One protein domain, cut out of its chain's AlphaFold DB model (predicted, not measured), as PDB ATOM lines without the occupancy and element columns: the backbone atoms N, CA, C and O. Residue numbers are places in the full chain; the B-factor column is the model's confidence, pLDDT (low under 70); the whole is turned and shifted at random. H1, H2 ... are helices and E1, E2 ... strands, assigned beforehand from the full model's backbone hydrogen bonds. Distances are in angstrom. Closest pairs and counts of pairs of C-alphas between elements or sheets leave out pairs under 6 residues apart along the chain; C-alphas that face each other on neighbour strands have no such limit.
ATOM      1  N   THR A 137     -32.942   5.046 -19.877       82.19
ATOM      2  CA  THR A 137     -34.350   4.777 -20.196       82.19
ATOM      3  C   THR A 137     -34.766   5.456 -21.498       82.19
ATOM      4  O   THR A 137     -35.421   4.848 -22.345       82.19
ATOM      5  N   ILE A 138     -34.346   6.710 -21.687       85.69
ATOM      6  CA  ILE A 138     -34.656   7.499 -22.883       85.69
ATOM      7  C   ILE A 138     -33.955   6.897 -24.105       85.69
ATOM      8  O   ILE A 138     -34.560   6.775 -25.170       85.69
ATOM      9  N   GLU A 139     -32.695   6.488 -23.965       89.56
ATOM     10  CA  GLU A 139     -31.937   5.881 -25.065       89.56
ATOM     11  C   GLU A 139     -32.460   4.498 -25.446       89.56
ATOM     12  O   GLU A 139     -32.636   4.214 -26.631       89.56
ATOM     13  N   LEU A 140     -32.797   3.658 -24.462       88.69
ATOM     14  CA  LEU A 140     -33.444   2.371 -24.720       88.69
ATOM     15  C   LEU A 140     -34.798   2.540 -25.416       88.69
ATOM     16  O   LEU A 140     -35.124   1.744 -26.297       88.69
ATOM     17  N   GLY A 141     -35.560   3.585 -25.071       84.75
ATOM     18  CA  GLY A 141     -36.803   3.942 -25.756       84.75
ATOM     19  C   GLY A 141     -36.582   4.298 -27.229       84.75
ATOM     20  O   GLY A 141     -37.242   3.739 -28.105       84.75
ATOM     21  N   LYS A 142     -35.596   5.154 -27.523       90.75
ATOM     22  CA  LYS A 142     -35.232   5.518 -28.906       90.75
ATOM     23  C   LYS A 142     -34.772   4.311 -29.720       90.75
ATOM     24  O   LYS A 142     -35.212   4.138 -30.854       90.75
ATOM     25  N   LEU A 143     -33.915   3.469 -29.141       93.00
ATOM     26  CA  LEU A 143     -33.426   2.250 -29.786       93.00
ATOM     27  C   LEU A 143     -34.578   1.283 -30.069       93.00
ATOM     28  O   LEU A 143     -34.696   0.780 -31.186       93.00
ATOM     29  N   LYS A 144     -35.475   1.073 -29.097       90.88
ATOM     30  CA  LYS A 144     -36.692   0.273 -29.283       90.88
ATOM     31  C   LYS A 144     -37.519   0.788 -30.459       90.88
ATOM     32  O   LYS A 144     -37.851   0.011 -31.352       90.88
ATOM     33  N   GLU A 145     -37.817   2.084 -30.504       90.25
ATOM     34  CA  GLU A 145     -38.548   2.670 -31.631       90.25
ATOM     35  C   GLU A 145     -37.832   2.482 -32.969       90.25
ATOM     36  O   GLU A 145     -38.478   2.178 -33.974       90.25
ATOM     37  N   GLN A 146     -36.510   2.660 -32.993       93.31
ATOM     38  CA  GLN A 146     -35.702   2.472 -34.190       93.31
ATOM     39  C   GLN A 146     -35.840   1.041 -34.718       93.31
ATOM     40  O   GLN A 146     -36.176   0.865 -35.888       93.31
ATOM     41  N   PHE A 147     -35.663   0.027 -33.864       92.44
ATOM     42  CA  PHE A 147     -35.811  -1.376 -34.259       92.44
ATOM     43  C   PHE A 147     -37.229  -1.698 -34.737       92.44
ATOM     44  O   PHE A 147     -37.403  -2.407 -35.727       92.44
ATOM     45  N   LEU A 148     -38.263  -1.151 -34.093       88.69
ATOM     46  CA  LEU A 148     -39.646  -1.400 -34.508       88.69
ATOM     47  C   LEU A 148     -39.963  -0.812 -35.894       88.69
ATOM     48  O   LEU A 148     -40.727  -1.430 -36.645       88.69
ATOM     49  N   LYS A 149     -39.336   0.313 -36.268       90.62
ATOM     50  CA  LYS A 149     -39.478   0.966 -37.585       90.62
ATOM     51  C   LYS A 149     -38.713   0.262 -38.718       90.62
ATOM     52  O   LYS A 149     -39.015   0.516 -39.881       90.62
ATOM     53  N   MET A 150     -37.763  -0.627 -38.411       90.56
ATOM     54  CA  MET A 150     -36.985  -1.357 -39.424       90.56
ATOM     55  C   MET A 150     -37.852  -2.298 -40.268       90.56
ATOM     56  O   MET A 150     -38.888  -2.806 -39.822       90.56
ATOM     57  N   LYS A 151     -37.395  -2.592 -41.491       88.44
ATOM     58  CA  LYS A 151     -37.978  -3.665 -42.316       88.44
ATOM     59  C   LYS A 151     -37.672  -5.036 -41.701       88.44
ATOM     60  O   LYS A 151     -36.738  -5.165 -40.918       88.44
ATOM     61  N   ASN A 152     -38.440  -6.064 -42.063       81.88
ATOM     62  CA  ASN A 152     -38.288  -7.399 -41.468       81.88
ATOM     63  C   ASN A 152     -36.883  -7.990 -41.663       81.88
ATOM     64  O   ASN A 152     -36.333  -8.512 -40.704       81.88
ATOM     65  N   ASP A 153     -36.278  -7.845 -42.843       83.88
ATOM     66  CA  ASP A 153     -34.938  -8.398 -43.106       83.88
ATOM     67  C   ASP A 153     -33.849  -7.692 -42.286       83.88
ATOM     68  O   ASP A 153     -32.935  -8.322 -41.756       83.88
ATOM     69  N   GLU A 154     -33.975  -6.373 -42.135       87.38
ATOM     70  CA  GLU A 154     -33.077  -5.562 -41.314       87.38
ATOM     71  C   GLU A 154     -33.257  -5.879 -39.825       87.38
ATOM     72  O   GLU A 154     -32.282  -6.047 -39.098       87.38
ATOM     73  N   PHE A 155     -34.498  -6.040 -39.371       87.88
ATOM     74  CA  PHE A 155     -34.794  -6.479 -38.012       87.88
ATOM     75  C   PHE A 155     -34.195  -7.866 -37.734       87.88
ATOM     76  O   PHE A 155     -33.492  -8.070 -36.744       87.88
ATOM     77  N   ASP A 156     -34.414  -8.816 -38.639       85.62
ATOM     78  CA  ASP A 156     -33.896 -10.178 -38.540       85.62
ATOM     79  C   ASP A 156     -32.362 -10.204 -38.504       85.62
ATOM     80  O   ASP A 156     -31.778 -11.001 -37.765       85.62
ATOM     81  N   TYR A 157     -31.699  -9.297 -39.226       84.75
ATOM     82  CA  TYR A 157     -30.253  -9.137 -39.135       84.75
ATOM     83  C   TYR A 157     -29.798  -8.872 -37.691       84.75
ATOM     84  O   TYR A 157     -28.802  -9.452 -37.268       84.75
ATOM     85  N   TYR A 158     -30.520  -8.080 -36.899       85.25
ATOM     86  CA  TYR A 158     -30.131  -7.800 -35.513       85.25
ATOM     87  C   TYR A 158     -30.513  -8.901 -34.514       85.25
ATOM     88  O   TYR A 158     -29.755  -9.138 -33.575       85.25
ATOM     89  N   PHE A 159     -31.652  -9.578 -34.706       83.19
ATOM     90  CA  PHE A 159     -32.259 -10.423 -33.662       83.19
ATOM     91  C   PHE A 159     -32.265 -11.941 -33.944       83.19
ATOM     92  O   PHE A 159     -32.605 -12.713 -33.045       83.19
ATOM     93  N   LYS A 160     -31.908 -12.401 -35.156       72.00
ATOM     94  CA  LYS A 160     -32.103 -13.807 -35.579       72.00
ATOM     95  C   LYS A 160     -30.863 -14.708 -35.483       72.00
ATOM     96  O   LYS A 160     -31.038 -15.919 -35.386       72.00
ATOM     97  N   SER A 161     -29.638 -14.165 -35.498       55.94
ATOM     98  CA  SER A 161     -28.399 -14.970 -35.478       55.94
ATOM     99  C   SER A 161     -27.423 -14.512 -34.381       55.94
ATOM    100  O   SER A 161     -26.886 -13.402 -34.473       55.94
ATOM    101  N   PRO A 162     -27.161 -15.337 -33.348       54.94
ATOM    102  CA  PRO A 162     -26.176 -15.052 -32.312       54.94
ATOM    103  C   PRO A 162     -24.780 -15.469 -32.798       54.94
ATOM    104  O   PRO A 162     -24.178 -16.400 -32.279       54.94
ATOM    105  N   GLU A 163     -24.260 -14.822 -33.838       55.62
ATOM    106  CA  GLU A 163     -22.954 -15.212 -34.395       55.62
ATOM    107  C   GLU A 163     -21.787 -14.763 -33.512       55.62
ATOM    108  O   GLU A 163     -20.744 -15.403 -33.503       55.62
ATOM    109  N   THR A 164     -21.947 -13.681 -32.744       71.31
ATOM    110  CA  THR A 164     -20.922 -13.202 -31.806       71.31
ATOM    111  C   THR A 164     -21.541 -12.390 -30.671       71.31
ATOM    112  O   THR A 164     -22.294 -11.444 -30.911       71.31
ATOM    113  N   LEU A 165     -21.201 -12.744 -29.431       81.00
ATOM    114  CA  LEU A 165     -21.515 -11.961 -28.237       81.00
ATOM    115  C   LEU A 165     -20.324 -11.066 -27.892       81.00
ATOM    116  O   LEU A 165     -19.169 -11.440 -28.098       81.00
ATOM    117  N   ILE A 166     -20.607  -9.884 -27.361       82.62
ATOM    118  CA  ILE A 166     -19.618  -9.030 -26.713       82.62
ATOM    119  C   ILE A 166     -19.985  -8.869 -25.239       82.62
ATOM    120  O   ILE A 166     -21.164  -8.882 -24.884       82.62
ATOM    121  N   HIS A 167     -18.982  -8.697 -24.385       83.12
ATOM    122  CA  HIS A 167     -19.196  -8.414 -22.970       83.12
ATOM    123  C   HIS A 167     -19.006  -6.923 -22.706       83.12
ATOM    124  O   HIS A 167     -17.933  -6.373 -22.937       83.12
ATOM    125  N   SER A 168     -20.055  -6.269 -22.214       79.56
ATOM    126  CA  SER A 168     -20.051  -4.862 -21.812       79.56
ATOM    127  C   SER A 168     -20.651  -4.771 -20.418       79.56
ATOM    128  O   SER A 168     -21.792  -5.172 -20.222       79.56
ATOM    129  N   SER A 169     -19.905  -4.241 -19.448       82.81
ATOM    130  CA  SER A 169     -20.398  -4.028 -18.073       82.81
ATOM    131  C   SER A 169     -20.992  -5.285 -17.410       82.81
ATOM    132  O   SER A 169     -21.947  -5.200 -16.649       82.81
ATOM    133  N   GLY A 170     -20.451  -6.469 -17.723       81.69
ATOM    134  CA  GLY A 170     -20.962  -7.754 -17.221       81.69
ATOM    135  C   GLY A 170     -22.191  -8.304 -17.959       81.69
ATOM    136  O   GLY A 170     -22.687  -9.364 -17.589       81.69
ATOM    137  N   ILE A 171     -22.659  -7.627 -19.012       87.19
ATOM    138  CA  ILE A 171     -23.766  -8.053 -19.875       87.19
ATOM    139  C   ILE A 171     -23.207  -8.633 -21.174       87.19
ATOM    140  O   ILE A 171     -22.349  -8.029 -21.823       87.19
ATOM    141  N   SER A 172     -23.704  -9.801 -21.563       87.38
ATOM    142  CA  SER A 172     -23.475 -10.413 -22.870       87.38
ATOM    143  C   SER A 172     -24.507  -9.884 -23.859       87.38
ATOM    144  O   SER A 172     -25.702 -10.105 -23.674       87.38
ATOM    145  N   ILE A 173     -24.039  -9.183 -24.890       86.12
ATOM    146  CA  ILE A 173     -24.871  -8.506 -25.892       86.12
ATOM    147  C   ILE A 173     -24.473  -9.010 -27.272       86.12
ATOM    148  O   ILE A 173     -23.283  -9.096 -27.581       86.12
ATOM    149  N   GLU A 174     -25.438  -9.291 -28.141       87.50
ATOM    150  CA  GLU A 174     -25.161  -9.587 -29.543       87.50
ATOM    151  C   GLU A 174     -24.381  -8.441 -30.199       87.50
ATOM    152  O   GLU A 174     -24.780  -7.275 -30.164       87.50
ATOM    153  N   ARG A 175     -23.277  -8.776 -30.879       84.12
ATOM    154  CA  ARG A 175     -22.383  -7.809 -31.536       84.12
ATOM    155  C   ARG A 175     -23.138  -6.847 -32.453       84.12
ATOM    156  O   ARG A 175     -22.782  -5.676 -32.543       84.12
ATOM    157  N   ARG A 176     -24.169  -7.331 -33.151       88.25
ATOM    158  CA  ARG A 176     -24.986  -6.517 -34.062       88.25
ATOM    159  C   ARG A 176     -25.806  -5.474 -33.295       88.25
ATOM    160  O   ARG A 176     -25.807  -4.313 -33.688       88.25
ATOM    161  N   LEU A 177     -26.409  -5.851 -32.167       89.38
ATOM    162  CA  LEU A 177     -27.122  -4.921 -31.284       89.38
ATOM    163  C   LEU A 177     -26.168  -3.897 -30.660       89.38
ATOM    164  O   LEU A 177     -26.480  -2.709 -30.611       89.38
ATOM    165  N   ALA A 178     -24.965  -4.322 -30.280       88.00
ATOM    166  CA  ALA A 178     -23.944  -3.405 -29.789       88.00
ATOM    167  C   ALA A 178     -23.480  -2.389 -30.843       88.00
ATOM    168  O   ALA A 178     -23.341  -1.205 -30.541       88.00
ATOM    169  N   LYS A 179     -23.301  -2.822 -32.100       87.25
ATOM    170  CA  LYS A 179     -23.003  -1.924 -33.233       87.25
ATOM    171  C   LYS A 179     -24.126  -0.919 -33.495       87.25
ATOM    172  O   LYS A 179     -23.841   0.195 -33.920       87.25
ATOM    173  N   ALA A 180     -25.373  -1.291 -33.215       87.88
ATOM    174  CA  ALA A 180     -26.522  -0.392 -33.285       87.88
ATOM    175  C   ALA A 180     -26.626   0.572 -32.086       87.88
ATOM    176  O   ALA A 180     -27.531   1.398 -32.053       87.88
ATOM    177  N   GLY A 181     -25.708   0.498 -31.116       88.75
ATOM    178  CA  GLY A 181     -25.642   1.420 -29.983       88.75
ATOM    179  C   GLY A 181     -26.213   0.879 -28.673       88.75
ATOM    180  O   GLY A 181     -26.253   1.624 -27.697       88.75
ATOM    181  N   VAL A 182     -26.611  -0.397 -28.606       90.25
ATOM    182  CA  VAL A 182     -27.016  -1.038 -27.345       90.25
ATOM    183  C   VAL A 182     -25.786  -1.252 -26.460       90.25
ATOM    184  O   VAL A 182     -24.848  -1.950 -26.842       90.25
ATOM    185  N   LYS A 183     -25.781  -0.662 -25.262       89.75
ATOM    186  CA  LYS A 183     -24.655  -0.733 -24.320       89.75
ATOM    187  C   LYS A 183     -25.041  -1.501 -23.065       89.75
ATOM    188  O   LYS A 183     -26.166  -1.387 -22.590       89.75
ATOM    189  N   GLY A 184     -24.082  -2.223 -22.482       86.56
ATOM    190  CA  GLY A 184     -24.304  -2.959 -21.231       86.56
ATOM    191  C   GLY A 184     -24.619  -2.052 -20.047       86.56
ATOM    192  O   GLY A 184     -25.383  -2.435 -19.176       86.56
ATOM    193  N   GLU A 185     -24.117  -0.814 -20.070       89.56
ATOM    194  CA  GLU A 185     -24.405   0.228 -19.073       89.56
ATOM    195  C   GLU A 185     -25.897   0.585 -18.973       89.56
ATOM    196  O   GLU A 185     -26.318   1.168 -17.976       89.56
ATOM    197  N   PHE A 186     -26.705   0.239 -19.984       89.69
ATOM    198  CA  PHE A 186     -28.144   0.487 -19.962       89.69
ATOM    199  C   PHE A 186     -28.928  -0.518 -19.111       89.69
ATOM    200  O   PHE A 186     -30.100  -0.286 -18.819       89.69
ATOM    201  N   PHE A 187     -28.302  -1.622 -18.701       88.75
ATOM    202  CA  PHE A 187     -28.965  -2.728 -18.017       88.75
ATOM    203  C   PHE A 187     -28.289  -3.009 -16.677       88.75
ATOM    204  O   PHE A 187     -27.065  -2.971 -16.563       88.75
ATOM    205  N   LYS A 188     -29.081  -3.322 -15.644       88.31
ATOM    206  CA  LYS A 188     -28.535  -3.703 -14.330       88.31
ATOM    207  C   LYS A 188     -28.112  -5.169 -14.314       88.31
ATOM    208  O   LYS A 188     -27.167  -5.532 -13.620       88.31
ATOM    209  N   THR A 189     -28.824  -6.012 -15.055       86.31
ATOM    210  CA  THR A 189     -28.604  -7.458 -15.105       86.31
ATOM    211  C   THR A 189     -28.769  -8.004 -16.523       86.31
ATOM    212  O   THR A 189     -29.454  -7.412 -17.358       86.31
TER     213      THR A 189
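Overview. This is residues 137 to 189 of the 346 residues of an uncharacterized protein of Legionella pneumophila subsp. pascullei (UniProt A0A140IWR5). The domain is a flat C: H1 makes one arm, H2 the bend, and the hairpin of E1 and E2 the other arm. The short helix H3 sits inside the C, and the last residues, 180 to 189, run on from it between the two arms. The printed part has 53 residues, with three named helices and two named strands in the order H1, H2, E1, E2, H3; the sheet, E1 - E2, is antiparallel, and the class is mixed, helices and strands. The whole is compact, with a radius of gyration of the C-alphas of 11.2 A and spans of 30 by 28 by 15 A.

Along the chain. H1, residues 137 to 149, begins at C-alpha 137 (-34.350, 4.777, -20.196) and is 18.5 A long. H2, residues 152 to 159, is 10.3 A long. E1, residues 165 to 168, and E2, residues 171 to 174, follow. H3, residues 175 to 179, ends at C-alpha 179 (-23.003, -1.924, -33.233).

Arrangement. H1 and H2 are close but not clearly touching, the closest C-alphas being those of Phe 147 and Phe 155, 6.4 A apart. They run opposite ways at a steep tilt of 39 degrees. H2 and H3 touch, closest at the C-alphas of Tyr 158 and Arg 176, 5.5 A. E1 and E2 form a hairpin, with N 166 and O 173 at 2.8 A, within hydrogen-bond range. H1 is apart from E1, E2 and H3. In H1, H2 and H3 every O i to N i+4 pair is within hydrogen-bond range.

Size, cuts and confidence. The C-alphas farthest apart, of Lys 151 and Gly 170, are 30.6 A apart. The printed part has no cut, and its four links are tight. Residues 148 to 154, of which 152 to 154 belong to H2, stand free. Residues 161 to 163 have pLDDT under 70.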